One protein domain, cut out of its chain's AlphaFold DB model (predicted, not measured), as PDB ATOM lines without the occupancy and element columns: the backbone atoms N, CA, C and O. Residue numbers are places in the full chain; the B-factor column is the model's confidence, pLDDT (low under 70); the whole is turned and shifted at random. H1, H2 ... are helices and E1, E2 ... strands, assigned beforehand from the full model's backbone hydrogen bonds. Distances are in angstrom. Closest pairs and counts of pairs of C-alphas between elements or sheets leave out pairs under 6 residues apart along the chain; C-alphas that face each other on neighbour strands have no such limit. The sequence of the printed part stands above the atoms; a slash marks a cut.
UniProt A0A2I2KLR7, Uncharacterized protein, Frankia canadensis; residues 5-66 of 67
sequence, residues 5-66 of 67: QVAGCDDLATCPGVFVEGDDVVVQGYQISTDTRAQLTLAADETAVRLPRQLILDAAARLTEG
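AT A GLANCE: This is residues 5 to 66 of the 67 residues of an uncharacterized protein of Frankia canadensis (UniProt A0A2I2KLR7). A small antiparallel sheet of three short strands, E1, E2 and E3, makes one part, and from the end of E3 a long open arm, residues 31 to 66, stands free of it. The arm holds the short helix H1, then a long loop of residues 40 to 52, then the longer helix H2; neither helix packs on the sheet or on the other helix. The printed part has 62 residues, with three named strands and two named helices in the order E1, E2, E3, H1, H2; the sheet's order is E1, E2, E3, and the class is mixed, helices and strands. The whole is loose, with a radius of gyration of the C-alphas of 14.3 A, and its C-alphas span 38 by 28 by 24 A.

IN THESE COORDINATES: Strand E1 is residues 5 to 7 and begins at C-alpha 5, (278.809, 288.604, 263.142). Strand E2, residues 17 to 21, and strand E3, residues 24 to 28, each measure 13.0 A from first to last C-alpha. Helix H1 is residues 34 to 39, 8.9 A long, and begins at C-alpha 34, (266.076, 287.722, 238.136). Helix H2 is residues 53 to 65, 18.9 A long, and ends at C-alpha 65, (284.530, 265.993, 248.432).

HOW THE PARTS SIT: E1, E2 and E3 form a meander, each strand the antiparallel neighbour of the one before. E1 and E2 are a hairpin, with 140 degrees between their directions; N 6 and O 18 are 2.9 A apart and N 18 and O 7 are 2.9 A apart, both within hydrogen-bond range. E2 and E3 are a hairpin too, at 156 degrees; N 19 and O 26, and N 26 and O 19, are within hydrogen-bond range, each at 2.8 A. The C-alphas of Val 18 and Val 27, which face each other, are 4.7 A apart. E1 and E3 are the edge strands, and E2 is the inner one. H1 is not on the sheet, with 0 pairs of C-alphas within 10 A, and the same holds for H2. H1 and H2 are apart. In both helices, every O i to N i+4 pair is within hydrogen-bond range.

THE WHOLE: The two C-alphas farthest apart are those of Ala 44 and Gly 66, at 40.8 A. The printed part has no cut. The links E2 to E3 and E3 to H1 are tight, E1 to E2 is short, and H1 to H2, with 13 residues between them, is long. The mean pLDDT of the printed part is 80.8; residues 12 to 14, residue 63 and residue 66 are under 70.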
ATOM      1  N   GLN A   5     279.175 287.779 264.296       88.75
ATOM      2  CA  GLN A   5     278.809 288.604 263.142       88.75
ATOM      3  C   GLN A   5     279.873 289.673 262.873       88.75
ATOM      4  O   GLN A   5     280.238 290.429 263.770       88.75
ATOM      5  N   VAL A   6     280.334 289.754 261.625       89.94
ATOM      6  CA  VAL A   6     281.324 290.743 261.164       89.94
ATOM      7  C   VAL A   6     280.743 291.742 260.160       89.94
ATOM      8  O   VAL A   6     281.309 292.816 259.973       89.94
ATOM      9  N   ALA A   7     279.613 291.410 259.527       86.31
ATOM     10  CA  ALA A   7     278.842 292.326 258.692       86.31
ATOM     11  C   ALA A   7     277.350 291.957 258.696       86.31
ATOM     12  O   ALA A   7     276.999 290.777 258.754       86.31
ATOM     13  N   GLY A   8     276.478 292.960 258.594       82.44
ATOM     14  CA  GLY A   8     275.020 292.809 258.579       82.44
ATOM     15  C   GLY A   8     274.340 293.781 259.544       82.44
ATOM     16  O   GLY A   8     274.988 294.680 260.074       82.44
ATOM     17  N   CYS A   9     273.036 293.605 259.744       81.00
ATOM     18  CA  CYS A   9     272.274 294.354 260.746       81.00
ATOM     19  C   CYS A   9     272.324 293.640 262.102       81.00
ATOM     20  O   CYS A   9     272.458 292.414 262.148       81.00
ATOM     21  N   ASP A  10     272.185 294.413 263.182       77.25
ATOM     22  CA  ASP A  10     272.254 293.926 264.568       77.25
ATOM     23  C   ASP A  10     271.149 292.907 264.898       77.25
ATOM     24  O   ASP A  10     271.303 292.048 265.768       77.25
ATOM     25  N   ASP A  11     270.019 292.980 264.193       70.50
ATOM     26  CA  ASP A  11     268.960 291.991 264.254       70.50
ATOM     27  C   ASP A  11     269.191 290.917 263.182       70.50
ATOM     28  O   ASP A  11     268.767 291.016 262.034       70.50
ATOM     29  N   LEU A  12     269.837 289.823 263.583       64.69
ATOM     30  CA  LEU A  12     270.151 288.634 262.764       64.69
ATOM     31  C   LEU A  12     268.962 288.023 261.972       64.69
ATOM     32  O   LEU A  12     269.120 287.032 261.257       64.69
ATOM     33  N   ALA A  13     267.758 288.571 262.134       64.62
ATOM     34  CA  ALA A  13     266.524 288.199 261.467       64.62
ATOM     35  C   ALA A  13     266.244 288.989 260.173       64.62
ATOM     36  O   ALA A  13     265.566 288.459 259.289       64.62
ATOM     37  N   THR A  14     266.725 290.230 260.052       66.69
ATOM     38  CA  THR A  14     266.144 291.194 259.096       66.69
ATOM     39  C   THR A  14     267.059 291.499 257.915       66.69
ATOM     40  O   THR A  14     266.581 291.907 256.855       66.69
ATOM     41  N   CYS A  15     268.361 291.240 258.055       77.50
ATOM     42  CA  CYS A  15     269.349 291.489 257.011       77.50
ATOM     43  C   CYS A  15     270.247 290.267 256.762       77.50
ATOM     44  O   CYS A  15     270.598 289.559 257.708       77.50
ATOM     45  N   PRO A  16     270.692 290.050 255.508       84.25
ATOM     46  CA  PRO A  16     271.827 289.182 255.209       84.25
ATOM     47  C   PRO A  16     273.042 289.541 256.074       84.25
ATOM     48  O   PRO A  16     273.236 290.706 256.435       84.25
ATOM     49  N   GLY A  17     273.876 288.550 256.379       87.12
ATOM     50  CA  GLY A  17     274.996 288.720 257.295       87.12
ATOM     51  C   GLY A  17     276.196 287.860 256.935       87.12
ATOM     52  O   GLY A  17     276.071 286.815 256.296       87.12
ATOM     53  N   VAL A  18     277.369 288.317 257.360       88.12
ATOM     54  CA  VAL A  18     278.617 287.559 257.311       88.12
ATOM     55  C   VAL A  18     279.055 287.300 258.740       88.12
ATOM     56  O   VAL A  18     279.095 288.218 259.564       88.12
ATOM     57  N   PHE A  19     279.394 286.051 259.018       89.69
ATOM     58  CA  PHE A  19     279.783 285.579 260.332       89.69
ATOM     59  C   PHE A  19     281.091 284.804 260.258       89.69
ATOM     60  O   PHE A  19     281.426 284.244 259.217       89.69
ATOM     61  N   VAL A  20     281.799 284.742 261.378       92.50
ATOM     62  CA  VAL A  20     283.012 283.946 261.549       92.50
ATOM     63  C   VAL A  20     282.766 282.897 262.628       92.50
ATOM     64  O   VAL A  20     282.255 283.217 263.707       92.50
ATOM     65  N   GLU A  21     283.139 281.651 262.344       91.25
ATOM     66  CA  GLU A  21     283.202 280.564 263.320       91.25
ATOM     67  C   GLU A  21     284.530 279.809 263.159       91.25
ATOM     68  O   GLU A  21     284.698 279.003 262.252       91.25
ATOM     69  N   GLY A  22     285.489 280.056 264.057       88.38
ATOM     70  CA  GLY A  22     286.830 279.483 263.912       88.38
ATOM     71  C   GLY A  22     287.547 280.048 262.688       88.38
ATOM     72  O   GLY A  22     287.686 281.264 262.577       88.38
ATOM     73  N   ASP A  23     287.977 279.162 261.789       85.94
ATOM     74  CA  ASP A  23     288.620 279.519 260.518       85.94
ATOM     75  C   ASP A  23     287.607 279.712 259.371       85.94
ATOM     76  O   ASP A  23     287.985 280.106 258.265       85.94
ATOM     77  N   ASP A  24     286.319 279.462 259.629       85.00
ATOM     78  CA  ASP A  24     285.269 279.503 258.619       85.00
ATOM     79  C   ASP A  24     284.542 280.852 258.582       85.00
ATOM     80  O   ASP A  24     284.301 281.505 259.603       85.00
ATOM     81  N   VAL A  25     284.122 281.234 257.372       86.62
ATOM     82  CA  VAL A  25     283.229 282.371 257.122       86.62
ATOM     83  C   VAL A  25     281.872 281.846 256.660       86.62
ATOM     84  O   VAL A  25     281.772 281.177 255.632       86.62
ATOM     85  N   VAL A  26     280.811 282.200 257.384       84.94
ATOM     86  CA  VAL A  26     279.426 281.845 257.056       84.94
ATOM     87  C   VAL A  26     278.725 283.059 256.461       84.94
ATOM     88  O   VAL A  26     278.666 284.120 257.080       84.94
ATOM     89  N   VAL A  27     278.169 282.906 255.259       85.25
ATOM     90  CA  VAL A  27     277.419 283.963 254.568       85.25
ATOM     91  C   VAL A  27     275.940 283.590 254.529       85.25
ATOM     92  O   VAL A  27     275.554 282.605 253.901       85.25
ATOM     93  N   GLN A  28     275.109 284.394 255.185       81.94
ATOM     94  CA  GLN A  28     273.653 284.286 255.174       81.94
ATOM     95  C   GLN A  28     273.076 285.283 254.172       81.94
ATOM     96  O   GLN A  28     273.409 286.466 254.203       81.94
ATOM     97  N   GLY A  29     272.154 284.833 253.324       83.06
ATOM     98  CA  GLY A  29     271.436 285.705 252.401       83.06
ATOM     99  C   GLY A  29     270.151 285.075 251.881       83.06
ATOM    100  O   GLY A  29     269.853 283.914 252.155       83.06
ATOM    101  N   TYR A  30     269.391 285.856 251.119       80.25
ATOM    102  CA  TYR A  30     268.145 285.413 250.498       80.25
ATOM    103  C   TYR A  30     268.358 285.105 249.017       80.25
ATOM    104  O   TYR A  30     269.187 285.724 248.346       80.25
ATOM    105  N   GLN A  31     267.566 284.178 248.481       81.00
ATOM    106  CA  GLN A  31     267.433 284.068 247.032       81.00
ATOM    107  C   GLN A  31     266.743 285.322 246.496       81.00
ATOM    108  O   GLN A  31     265.688 285.721 246.984       81.00
ATOM    109  N   ILE A  32     267.333 285.923 245.468       81.12
ATOM    110  CA  ILE A  32     266.777 287.093 244.790       81.12
ATOM    111  C   ILE A  32     266.226 286.705 243.418       81.12
ATOM    112  O   ILE A  32     266.752 285.811 242.749       81.12
ATOM    113  N   SER A  33     265.172 287.395 242.979       86.06
ATOM    114  CA  SER A  33     264.602 287.195 241.644       86.06
ATOM    115  C   SER A  33     265.551 287.681 240.541       86.06
ATOM    116  O   SER A  33     266.457 288.486 240.777       86.06
ATOM    117  N   THR A  34     265.329 287.226 239.303       86.88
ATOM    118  CA  THR A  34     266.076 287.722 238.136       86.88
ATOM    119  C   THR A  34     265.948 289.236 237.976       86.88
ATOM    120  O   THR A  34     266.958 289.889 237.729       86.88
ATOM    121  N   ASP A  35     264.759 289.793 238.209       87.88
ATOM    122  CA  ASP A  35     264.513 291.235 238.106       87.88
ATOM    123  C   ASP A  35     265.257 292.027 239.185       87.88
ATOM    124  O   ASP A  35     265.819 293.082 238.902       87.88
ATOM    125  N   THR A  36     265.317 291.500 240.413       81.38
ATOM    126  CA  THR A  36     266.086 292.117 241.511       81.38
ATOM    127  C   THR A  36     267.578 292.094 241.191       81.38
ATOM    128  O   THR A  36     268.277 293.089 241.353       81.38
ATOM    129  N   ARG A  37     268.072 290.970 240.664       81.00
ATOM    130  CA  ARG A  37     269.471 290.819 240.255       81.00
ATOM    131  C   ARG A  37     269.865 291.774 239.128       81.00
ATOM    132  O   ARG A  37     270.990 292.253 239.137       81.00
ATOM    133  N   ALA A  38     268.969 292.063 238.184       82.19
ATOM    134  CA  ALA A  38     269.229 293.034 237.120       82.19
ATOM    135  C   ALA A  38     269.360 294.476 237.645       82.19
ATOM    136  O   ALA A  38     269.965 295.315 236.985       82.19
ATOM    137  N   GLN A  39     268.811 294.750 238.830       82.75
ATOM    138  CA  GLN A  39     268.872 296.052 239.493       82.75
ATOM    139  C   GLN A  39     270.043 296.170 240.473       82.75
ATOM    140  O   GLN A  39     270.341 297.279 240.910       82.75
ATOM    141  N   LEU A  40     270.733 295.065 240.798       77.88
ATOM    142  CA  LEU A  40     271.941 295.089 241.623       77.88
ATOM    143  C   LEU A  40     273.056 295.826 240.882       77.88
ATOM    144  O   LEU A  40     273.810 295.250 240.097       77.88
ATOM    145  N   THR A  41     273.153 297.116 241.159       75.12
ATOM    146  CA  THR A  41     274.219 297.987 240.689       75.12
ATOM    147  C   THR A  41     274.935 298.503 241.920       75.12
ATOM    148  O   THR A  41     274.295 299.048 242.811       75.12
ATOM    149  N   LEU A  42     276.251 298.314 241.969       73.44
ATOM    150  CA  LEU A  42     277.088 298.998 242.950       73.44
ATOM    151  C   LEU A  42     277.080 300.489 242.622       73.44
ATOM    152  O   LEU A  42     277.389 300.863 241.483       73.44
ATOM    153  N   ALA A  43     276.706 301.321 243.590       78.50
ATOM    154  CA  ALA A  43     276.769 302.764 243.417       78.50
ATOM    155  C   ALA A  43     278.232 303.212 243.237       78.50
ATOM    156  O   ALA A  43     279.172 302.524 243.636       78.50
ATOM    157  N   ALA A  44     278.449 304.354 242.581       75.56
ATOM    158  CA  ALA A  44     279.797 304.806 242.214       75.56
ATOM    159  C   ALA A  44     280.701 305.109 243.427       75.56
ATOM    160  O   ALA A  44     281.923 305.138 243.288       75.56
ATOM    161  N   ASP A  45     280.103 305.344 244.592       83.19
ATOM    162  CA  ASP A  45     280.747 305.593 245.880       83.19
ATOM    163  C   ASP A  45     280.889 304.333 246.756       83.19
ATOM    164  O   ASP A  45     281.494 304.391 247.827       83.19
ATOM    165  N   GLU A  46     280.407 303.174 246.297       76.69
ATOM    166  CA  GLU A  46     280.532 301.911 247.023       76.69
ATOM    167  C   GLU A  46     281.842 301.184 246.687       76.69
ATOM    168  O   GLU A  46     282.210 300.967 245.529       76.69
ATOM    169  N   THR A  47     282.555 300.737 247.726       76.25
ATOM    170  CA  THR A  47     283.739 299.886 247.560       76.25
ATOM    171  C   THR A  47     283.316 298.423 247.468       76.25
ATOM    172  O   THR A  47     282.805 297.859 248.430       76.25
ATOM    173  N   ALA A  48     283.578 297.787 246.324       76.25
ATOM    174  CA  ALA A  48     283.327 296.362 246.126       76.25
ATOM    175  C   ALA A  48     284.610 295.533 246.156       76.25
ATOM    176  O   ALA A  48     285.553 295.785 245.400       76.25
ATOM    177  N   VAL A  49     284.599 294.459 246.943       77.69
ATOM    178  CA  VAL A  49     285.595 293.390 246.834       77.69
ATOM    179  C   VAL A  49     285.160 292.441 245.718       77.69
ATOM    180  O   VAL A  49     284.114 291.799 245.798       77.69
ATOM    181  N   ARG A  50     285.960 292.344 244.651       78.94
ATOM    182  CA  ARG A  50     285.703 291.412 243.546       78.94
ATOM    183  C   ARG A  50     286.387 290.081 243.823       78.94
ATOM    184  O   ARG A  50     287.611 289.993 243.785       78.94
ATOM    185  N   LEU A  51     285.590 289.041 244.038       81.06
ATOM    186  CA  LEU A  51     286.079 287.671 244.146       81.06
ATOM    187  C   LEU A  51     285.929 286.955 242.796       81.06
ATOM    188  O   LEU A  51     284.864 287.043 242.175       81.06
ATOM    189  N   PRO A  52     286.953 286.226 242.321       88.25
ATOM    190  CA  PRO A  52     286.792 285.357 241.165       88.25
ATOM    191  C   PRO A  52     285.711 284.315 241.448       88.25
ATOM    192  O   PRO A  52     285.791 283.592 242.437       88.25
ATOM    193  N   ARG A  53     284.723 284.182 240.555       86.44
ATOM    194  CA  ARG A  53     283.660 283.169 240.692       86.44
ATOM    195  C   ARG A  53     284.228 281.766 240.929       86.44
ATOM    196  O   ARG A  53     283.674 281.016 241.723       86.44
ATOM    197  N   GLN A  54     285.330 281.437 240.256       88.75
ATOM    198  CA  GLN A  54     285.969 280.129 240.374       88.75
ATOM    199  C   GLN A  54     286.459 279.840 241.797       88.75
ATOM    200  O   GLN A  54     286.317 278.715 242.246       88.75
ATOM    201  N   LEU A  55     286.920 280.856 242.539       87.00
ATOM    202  CA  LEU A  55     287.351 280.693 243.931       87.00
ATOM    203  C   LEU A  55     286.225 280.122 244.804       87.00
ATOM    204  O   LEU A  55     286.454 279.212 245.594       87.00
ATOM    205  N   ILE A  56     285.001 280.632 244.635       85.19
ATOM    206  CA  ILE A  56     283.828 280.175 245.393       85.19
ATOM    207  C   ILE A  56     283.414 278.762 244.971       85.19
ATOM    208  O   ILE A  56     283.054 277.946 245.815       85.19
ATOM    209  N   LEU A  57     283.477 278.460 243.671       85.62
ATOM    210  CA  LEU A  57     283.138 277.133 243.153       85.62
ATOM    211  C   LEU A  57     284.132 276.066 243.624       85.62
ATOM    212  O   LEU A  57     283.705 275.000 244.057       85.62
ATOM    213  N   ASP A  58     285.430 276.368 243.587       85.81
ATOM    214  CA  ASP A  58     286.483 275.461 244.046       85.81
ATOM    215  C   ASP A  58     286.370 275.206 245.553       85.81
ATOM    216  O   ASP A  58     286.517 274.069 246.003       85.81
ATOM    217  N   ALA A  59     286.065 276.246 246.340       78.62
ATOM    218  CA  ALA A  59     285.813 276.105 247.771       78.62
ATOM    219  C   ALA A  59     284.595 275.205 248.048       78.62
ATOM    220  O   ALA A  59     284.681 274.291 248.866       78.62
ATOM    221  N   ALA A  60     283.486 275.407 247.326       80.06
ATOM    222  CA  ALA A  60     282.287 274.583 247.468       80.06
ATOM    223  C   ALA A  60     282.533 273.111 247.087       80.06
ATOM    224  O   ALA A  60     282.077 272.216 247.797       80.06
ATOM    225  N   ALA A  61     283.283 272.857 246.009       79.44
ATOM    226  CA  ALA A  61     283.625 271.503 245.572       79.44
ATOM    227  C   ALA A  61     284.444 270.742 246.630       79.44
ATOM    228  O   ALA A  61     284.106 269.611 246.980       79.44
ATOM    229  N   ARG A  62     285.459 271.390 247.218       77.94
ATOM    230  CA  ARG A  62     286.297 270.780 248.270       77.94
ATOM    231  C   ARG A  62     285.502 270.383 249.516       77.94
ATOM    232  O   ARG A  62     285.793 269.350 250.110       77.94
ATOM    233  N   LEU A  63     284.481 271.160 249.884       69.06
ATOM    234  CA  LEU A  63     283.598 270.843 251.015       69.06
ATOM    235  C   LEU A  63     282.709 269.619 250.742       69.06
ATOM    236  O   LEU A  63     282.437 268.846 251.656       69.06
ATOM    237  N   THR A  64     282.270 269.415 249.496       70.56
ATOM    238  CA  THR A  64     281.480 268.228 249.118       70.56
ATOM    239  C   THR A  64     282.316 266.962 248.957       70.56
ATOM    240  O   THR A  64     281.790 265.863 249.108       70.56
ATOM    241  N   GLU A  65     283.605 267.110 248.658       73.06
ATOM    242  CA  GLU A  65     284.530 265.993 248.432       73.06
ATOM    243  C   GLU A  65     285.180 265.472 249.727       73.06
ATOM    244  O   GLU A  65     285.814 264.419 249.696       73.06
ATOM    245  N   GLY A  66     284.965 266.144 250.867       52.03
ATOM    246  CA  GLY A  66     285.367 265.661 252.191       52.03
ATOM    247  C   GLY A  66     286.882 265.572 252.383       52.03
ATOM    248  O   GLY A  66     287.388 264.501 252.720       52.03
TER     249      GLY A  66